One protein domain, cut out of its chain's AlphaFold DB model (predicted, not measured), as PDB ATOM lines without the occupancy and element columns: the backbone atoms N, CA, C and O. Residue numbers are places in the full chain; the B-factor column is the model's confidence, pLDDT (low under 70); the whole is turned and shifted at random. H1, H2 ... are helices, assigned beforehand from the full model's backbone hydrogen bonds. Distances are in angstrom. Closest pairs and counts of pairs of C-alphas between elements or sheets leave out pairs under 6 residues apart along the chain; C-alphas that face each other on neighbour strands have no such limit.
ATOM      1  N   ILE A  57     152.571 192.493 148.353       42.75
ATOM      2  CA  ILE A  57     153.840 191.831 148.014       42.75
ATOM      3  C   ILE A  57     153.582 190.349 147.724       42.75
ATOM      4  O   ILE A  57     153.987 189.856 146.672       42.75
ATOM      5  N   TYR A  58     152.794 189.680 148.575       43.09
ATOM      6  CA  TYR A  58     152.428 188.274 148.391       43.09
ATOM      7  C   TYR A  58     151.712 188.034 147.050       43.09
ATOM      8  O   TYR A  58     152.050 187.104 146.321       43.09
ATOM      9  N   SER A  59     150.787 188.925 146.662       55.16
ATOM     10  CA  SER A  59     150.020 188.793 145.413       55.16
ATOM     11  C   SER A  59     150.891 188.879 144.154       55.16
ATOM     12  O   SER A  59     150.707 188.092 143.228       55.16
ATOM     13  N   ARG A  60     151.859 189.807 144.101       56.56
ATOM     14  CA  ARG A  60     152.718 189.982 142.913       56.56
ATOM     15  C   ARG A  60     153.760 188.876 142.779       56.56
ATOM     16  O   ARG A  60     154.041 188.441 141.661       56.56
ATOM     17  N   THR A  61     154.337 188.423 143.891       58.66
ATOM     18  CA  THR A  61     155.304 187.317 143.885       58.66
ATOM     19  C   THR A  61     154.618 185.999 143.520       58.66
ATOM     20  O   THR A  61     155.161 185.225 142.733       58.66
ATOM     21  N   PHE A  62     153.383 185.784 143.984       59.41
ATOM     22  CA  PHE A  62     152.571 184.619 143.635       59.41
ATOM     23  C   PHE A  62     152.194 184.565 142.144       59.41
ATOM     24  O   PHE A  62     152.369 183.533 141.499       59.41
ATOM     25  N   GLU A  63     151.743 185.675 141.550       61.75
ATOM     26  CA  GLU A  63     151.415 185.722 140.115       61.75
ATOM     27  C   GLU A  63     152.642 185.460 139.226       61.75
ATOM     28  O   GLU A  63     152.557 184.707 138.252       61.75
ATOM     29  N   ARG A  64     153.809 186.015 139.588       62.38
ATOM     30  CA  ARG A  64     155.079 185.734 138.894       62.38
ATOM     31  C   ARG A  64     155.510 184.281 139.043       62.38
ATOM     32  O   ARG A  64     156.004 183.696 138.081       62.38
ATOM     33  N   LEU A  65     155.302 183.691 140.222       62.62
ATOM     34  CA  LEU A  65     155.570 182.278 140.449       62.62
ATOM     35  C   LEU A  65     154.721 181.418 139.504       62.62
ATOM     36  O   LEU A  65     155.283 180.618 138.759       62.62
ATOM     37  N   LEU A  66     153.403 181.638 139.461       60.16
ATOM     38  CA  LEU A  66     152.496 180.892 138.582       60.16
ATOM     39  C   LEU A  66     152.874 180.995 137.099       60.16
ATOM     40  O   LEU A  66     152.772 180.004 136.375       60.16
ATOM     41  N   GLU A  67     153.343 182.159 136.646       59.28
ATOM     42  CA  GLU A  67     153.791 182.352 135.262       59.28
ATOM     43  C   GLU A  67     155.141 181.664 134.975       59.28
ATOM     44  O   GLU A  67     155.317 181.030 133.932       59.28
ATOM     45  N   SER A  68     156.081 181.689 135.924       55.03
ATOM     46  CA  SER A  68     157.375 180.996 135.793       55.03
ATOM     47  C   SER A  68     157.229 179.466 135.734       55.03
ATOM     48  O   SER A  68     157.946 178.786 134.996       55.03
ATOM     49  N   LEU A  69     156.239 178.908 136.445       57.69
ATOM     50  CA  LEU A  69     155.937 177.473 136.426       57.69
ATOM     51  C   LEU A  69     155.480 176.991 135.041       57.69
ATOM     52  O   LEU A  69     155.634 175.810 134.733       57.69
ATOM     53  N   ARG A  70     154.968 177.896 134.195       57.47
ATOM     54  CA  ARG A  70     154.540 177.602 132.819       57.47
ATOM     55  C   ARG A  70     155.684 177.618 131.801       57.47
ATOM     56  O   ARG A  70     155.531 177.011 130.746       57.47
ATOM     57  N   THR A  71     156.808 178.285 132.089       51.75
ATOM     58  CA  THR A  71     157.856 178.598 131.089       51.75
ATOM     59  C   THR A  71     159.121 177.733 131.161       51.75
ATOM     60  O   THR A  71     159.885 177.719 130.204       51.75
ATOM     61  N   GLY A  72     159.294 176.919 132.208       52.34
ATOM     62  CA  GLY A  72     160.152 175.728 132.175       52.34
ATOM     63  C   GLY A  72     161.675 175.939 132.253       52.34
ATOM     64  O   GLY A  72     162.346 176.044 131.236       52.34
ATOM     65  N   ARG A  73     162.193 175.724 133.474       57.00
ATOM     66  CA  ARG A  73     163.556 175.279 133.857       57.00
ATOM     67  C   ARG A  73     164.627 176.385 133.968       57.00
ATOM     68  O   ARG A  73     164.677 177.317 133.185       57.00
ATOM     69  N   GLU A  74     165.410 176.289 135.045       52.75
ATOM     70  CA  GLU A  74     166.258 177.310 135.707       52.75
ATOM     71  C   GLU A  74     165.499 178.421 136.447       52.75
ATOM     72  O   GLU A  74     165.597 178.485 137.672       52.75
ATOM     73  N   SER A  75     164.640 179.200 135.782       66.25
ATOM     74  CA  SER A  75     163.922 180.304 136.450       66.25
ATOM     75  C   SER A  75     163.049 179.830 137.622       66.25
ATOM     76  O   SER A  75     162.987 180.486 138.659       66.25
ATOM     77  N   ARG A  76     162.410 178.661 137.503       76.44
ATOM     78  CA  ARG A  76     161.491 178.116 138.517       76.44
ATOM     79  C   ARG A  76     162.117 178.034 139.911       76.44
ATOM     80  O   ARG A  76     161.444 178.363 140.882       76.44
ATOM     81  N   TRP A  77     163.363 177.584 140.032       78.19
ATOM     82  CA  TRP A  77     163.979 177.347 141.340       78.19
ATOM     83  C   TRP A  77     164.282 178.640 142.079       78.19
ATOM     84  O   TRP A  77     163.984 178.744 143.267       78.19
ATOM     85  N   ASP A  78     164.769 179.645 141.361       79.38
ATOM     86  CA  ASP A  78     164.990 180.973 141.923       79.38
ATOM     87  C   ASP A  78     163.670 181.643 142.309       79.38
ATOM     88  O   ASP A  78     163.584 182.266 143.368       79.38
ATOM     89  N   HIS A  79     162.608 181.455 141.516       80.25
ATOM     90  CA  HIS A  79     161.274 181.955 141.859       80.25
ATOM     91  C   HIS A  79     160.698 181.248 143.090       80.25
ATOM     92  O   HIS A  79     160.176 181.919 143.976       80.25
ATOM     93  N   LEU A  80     160.828 179.920 143.189       83.00
ATOM     94  CA  LEU A  80     160.391 179.161 144.365       83.00
ATOM     95  C   LEU A  80     161.187 179.544 145.606       83.00
ATOM     96  O   LEU A  80     160.601 179.721 146.667       83.00
ATOM     97  N   ARG A  81     162.505 179.714 145.473       86.06
ATOM     98  CA  ARG A  81     163.368 180.164 146.564       86.06
ATOM     99  C   ARG A  81     162.996 181.568 147.021       86.06
ATOM    100  O   ARG A  81     162.900 181.790 148.222       86.06
ATOM    101  N   THR A  82     162.777 182.487 146.085       84.00
ATOM    102  CA  THR A  82     162.368 183.865 146.387       84.00
ATOM    103  C   THR A  82     161.016 183.869 147.088       84.00
ATOM    104  O   THR A  82     160.914 184.374 148.196       84.00
ATOM    105  N   PHE A  83     160.012 183.196 146.519       83.06
ATOM    106  CA  PHE A  83     158.689 183.055 147.129       83.06
ATOM    107  C   PHE A  83     158.756 182.434 148.533       83.06
ATOM    108  O   PHE A  83     158.115 182.915 149.470       83.06
ATOM    109  N   PHE A  84     159.555 181.380 148.689       84.38
ATOM    110  CA  PHE A  84     159.764 180.721 149.969       84.38
ATOM    111  C   PHE A  84     160.387 181.670 150.995       84.38
ATOM    112  O   PHE A  84     159.853 181.780 152.089       84.38
ATOM    113  N   LEU A  85     161.469 182.376 150.656       84.25
ATOM    114  CA  LEU A  85     162.136 183.311 151.568       84.25
ATOM    115  C   LEU A  85     161.257 184.523 151.904       84.25
ATOM    116  O   LEU A  85     161.153 184.882 153.075       84.25
ATOM    117  N   ASP A  86     160.571 185.095 150.914       82.62
ATOM    118  CA  ASP A  86     159.665 186.240 151.076       82.62
ATOM    119  C   ASP A  86     158.499 185.939 152.031       82.62
ATOM    120  O   ASP A  86     157.913 186.853 152.608       82.62
ATOM    121  N   SER A  87     158.182 184.657 152.239       77.69
ATOM    122  CA  SER A  87     157.153 184.214 153.184       77.69
ATOM    123  C   SER A  87     157.584 184.304 154.657       77.69
ATOM    124  O   SER A  87     156.766 184.063 155.544       77.69
ATOM    125  N   TYR A  88     158.848 184.640 154.942       78.50
ATOM    126  CA  TYR A  88     159.396 184.726 156.298       78.50
ATOM    127  C   TYR A  88     159.941 186.114 156.625       78.50
ATOM    128  O   TYR A  88     160.445 186.831 155.763       78.50
ATOM    129  N   HIS A  89     159.929 186.463 157.916       82.19
ATOM    130  CA  HIS A  89     160.597 187.665 158.418       82.19
ATOM    131  C   HIS A  89     162.116 187.612 158.131       82.19
ATOM    132  O   HIS A  89     162.702 186.530 158.264       82.19
ATOM    133  N   PRO A  90     162.794 188.741 157.837       84.06
ATOM    134  CA  PRO A  90     164.230 188.771 157.506       84.06
ATOM    135  C   PRO A  90     165.153 188.023 158.485       84.06
ATOM    136  O   PRO A  90     166.153 187.418 158.092       84.06
ATOM    137  N   THR A  91     164.800 188.006 159.773       81.75
ATOM    138  CA  THR A  91     165.528 187.248 160.806       81.75
ATOM    139  C   THR A  91     165.502 185.737 160.546       81.75
ATOM    140  O   THR A  91     166.542 185.090 160.628       81.75
ATOM    141  N   ILE A  92     164.343 185.185 160.175       81.69
ATOM    142  CA  ILE A  92     164.190 183.758 159.850       81.69
ATOM    143  C   ILE A  92     164.797 183.463 158.473       81.69
ATOM    144  O   ILE A  92     165.439 182.433 158.299       81.69
ATOM    145  N   GLN A  93     164.698 184.384 157.507       86.56
ATOM    146  CA  GLN A  93     165.379 184.235 156.211       86.56
ATOM    147  C   GLN A  93     166.895 184.039 156.372       86.56
ATOM    148  O   GLN A  93     167.510 183.254 155.649       86.56
ATOM    149  N   THR A  94     167.508 184.734 157.333       85.44
ATOM    150  CA  THR A  94     168.937 184.573 157.641       85.44
ATOM    151  C   THR A  94     169.233 183.164 158.162       85.44
ATOM    152  O   THR A  94     170.170 182.531 157.679       85.44
ATOM    153  N   GLN A  95     168.405 182.639 159.072       85.31
ATOM    154  CA  GLN A  95     168.523 181.271 159.596       85.31
ATOM    155  C   GLN A  95     168.326 180.225 158.494       85.31
ATOM    156  O   GLN A  95     169.140 179.318 158.348       85.31
ATOM    157  N   ILE A  96     167.312 180.401 157.643       87.12
ATOM    158  CA  ILE A  96     167.078 179.553 156.470       87.12
ATOM    159  C   ILE A  96     168.327 179.502 155.586       87.12
ATOM    160  O   ILE A  96     168.767 178.421 155.209       87.12
ATOM    161  N   ASN A  97     168.925 180.653 155.264       88.00
ATOM    162  CA  ASN A  97     170.122 180.693 154.424       88.00
ATOM    163  C   ASN A  97     171.337 180.026 155.097       88.00
ATOM    164  O   ASN A  97     172.128 179.384 154.404       88.00
ATOM    165  N   GLN A  98     171.474 180.128 156.424       87.44
ATOM    166  CA  GLN A  98     172.499 179.404 157.184       87.44
ATOM    167  C   GLN A  98     172.283 177.889 157.101       87.44
ATOM    168  O   GLN A  98     173.198 177.166 156.715       87.44
ATOM    169  N   VAL A  99     171.064 177.415 157.364       86.25
ATOM    170  CA  VAL A  99     170.698 175.998 157.240       86.25
ATOM    171  C   VAL A  99     170.938 175.495 155.811       86.25
ATOM    172  O   VAL A  99     171.570 174.460 155.611       86.25
ATOM    173  N   PHE A 100     170.541 176.272 154.800       87.75
ATOM    174  CA  PHE A 100     170.750 175.948 153.386       87.75
ATOM    175  C   PHE A 100     172.237 175.832 153.035       87.75
ATOM    176  O   PHE A 100     172.603 174.996 152.213       87.75
ATOM    177  N   SER A 101     173.107 176.637 153.649       86.25
ATOM    178  CA  SER A 101     174.552 176.557 153.397       86.25
ATOM    179  C   SER A 101     175.174 175.230 153.850       86.25
ATOM    180  O   SER A 101     176.176 174.807 153.276       86.25
ATOM    181  N   GLY A 102     174.563 174.556 154.831       84.62
ATOM    182  CA  GLY A 102     174.993 173.247 155.330       84.62
ATOM    183  C   GLY A 102     174.362 172.047 154.616       84.62
ATOM    184  O   GLY A 102     174.732 170.914 154.910       84.62
ATOM    185  N   MET A 103     173.421 172.275 153.697       86.81
ATOM    186  CA  MET A 103     172.694 171.227 152.978       86.81
ATOM    187  C   MET A 103     173.279 170.954 151.596       86.81
ATOM    188  O   MET A 103     173.705 171.866 150.875       86.81
ATOM    189  N   SER A 104     173.166 169.704 151.151       86.62
ATOM    190  CA  SER A 104     173.337 169.388 149.735       86.62
ATOM    191  C   SER A 104     172.313 170.146 148.879       86.62
ATOM    192  O   SER A 104     171.262 170.595 149.340       86.62
ATOM    193  N   GLU A 105     172.626 170.335 147.598       84.75
ATOM    194  CA  GLU A 105     171.700 170.976 146.659       84.75
ATOM    195  C   GLU A 105     170.365 170.222 146.565       84.75
ATOM    196  O   GLU A 105     169.302 170.833 146.633       84.75
ATOM    197  N   ASN A 106     170.415 168.891 146.509       83.25
ATOM    198  CA  ASN A 106     169.225 168.052 146.427       83.25
ATOM    199  C   ASN A 106     168.329 168.177 147.678       83.25
ATOM    200  O   ASN A 106     167.110 168.272 147.553       83.25
ATOM    201  N   GLU A 107     168.908 168.231 148.881       84.38
ATOM    202  CA  GLU A 107     168.148 168.449 150.125       84.38
ATOM    203  C   GLU A 107     167.454 169.815 150.130       84.38
ATOM    204  O   GLU A 107     166.263 169.900 150.434       84.38
ATOM    205  N   ARG A 108     168.163 170.876 149.719       86.12
ATOM    206  CA  ARG A 108     167.583 172.225 149.613       86.12
ATOM    207  C   ARG A 108     166.406 172.261 148.653       86.12
ATOM    208  O   ARG A 108     165.372 172.835 148.975       86.12
ATOM    209  N   LEU A 109     166.558 171.657 147.478       85.25
ATOM    210  CA  LEU A 109     165.516 171.654 146.456       85.25
ATOM    211  C   LEU A 109     164.315 170.811 146.885       85.25
ATOM    212  O   LEU A 109     163.182 171.250 146.712       85.25
ATOM    213  N   ASN A 110     164.544 169.663 147.524       83.75
ATOM    214  CA  ASN A 110     163.479 168.861 148.123       83.75
ATOM    215  C   ASN A 110     162.702 169.625 149.193       83.75
ATOM    216  O   ASN A 110     161.472 169.571 149.220       83.75
ATOM    217  N   LEU A 111     163.403 170.358 150.056       83.94
ATOM    218  CA  LEU A 111     162.765 171.182 151.071       83.94
ATOM    219  C   LEU A 111     161.983 172.343 150.444       83.94
ATOM    220  O   LEU A 111     160.842 172.579 150.834       83.94
ATOM    221  N   LEU A 112     162.553 173.025 149.445       85.12
ATOM    222  CA  LEU A 112     161.871 174.094 148.713       85.12
ATOM    223  C   LEU A 112     160.597 173.587 148.040       85.12
ATOM    224  O   LEU A 112     159.545 174.192 148.230       85.12
TER     225      LEU A 112
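What this domain is: This is residues 57 to 112 of the 439 residues of an uncharacterized protein of Metschnikowia sp. JCM 33374 (UniProt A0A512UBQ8). Three helices, H1, H2 and H3, zigzag through a flat shape, and the short H4 folds back from the far end of H3 toward H2. H1 and H2 lie side by side as a helical hairpin, while H2 and H3 open as a V from the link between them, with H4 reaching H2 across the V's wider part. The printed part has 56 residues with four named helices, in the order H1, H2, H3, H4, and no named strand; its class is all helix. It is only just compact, close to loose, with a radius of gyration of the C-alphas of 11.9 A, and its C-alphas span 31 by 25 by 12 A.

Where its parts are: H1, residues 57 to 71, begins with C-alpha 57 at (153.840, 191.831, 148.014) and is 21.9 A long from first to last C-alpha. H2, residues 75 to 86, is 16.3 A long and begins with C-alpha 75 at (163.922, 180.304, 136.450). H3, residues 90 to 101, is 16.5 A long. H4, residues 105 to 112, is 10.5 A long and ends with C-alpha 112 at (161.871, 174.094, 148.713).

How they stand to each other: H2 is the hub, touching the three other helices. H1 and H2 form a helical hairpin: they touch at a shallow tilt of 18 degrees, opposite ways, and their closest C-alphas, those of Ser 68 and Arg 76, are 5.7 A apart. H2 and H3 only just touch, with 3 pairs of C-alphas within 8 A. H2 touches H3 with residues 85 to 86 alone, and H3 touches H2 with residues 93 to 96 alone; the closest C-alphas, those of Leu 85 and Gln 93, are 5.7 A apart. H2 and H3 run opposite ways at a steep tilt of 46 degrees. H4 touches H2, with the closest C-alphas, those of Arg 81 and Leu 112, 6.6 A apart; the two run the same way at a steep tilt of 57 degrees. H3 and H4 are close but not clearly touching, the closest C-alphas being those of Phe 100 and Arg 108, 6.2 A apart; they run opposite ways at a shallow tilt of 34 degrees, only just short of steep. H1 is apart from H3 and from H4. Of the three touching pairs one is at a shallow tilt, and the helix packing is mostly crossed, but only just. In H2, H3 and H4 every O i to N i+4 pair is within hydrogen-bond range; in H1 it is 9 of 11.

The domain as a whole: The two C-alphas farthest apart, those of Thr 71 and Thr 91, are 31.9 A apart. The printed part has no cut, and its three links, of 3 residues each, are tight. Residues 101 to 107, of which 105 to 107 belong to H4, stand free. The mean pLDDT of the printed part is 74.5, and residues 57 to 75 are under 70.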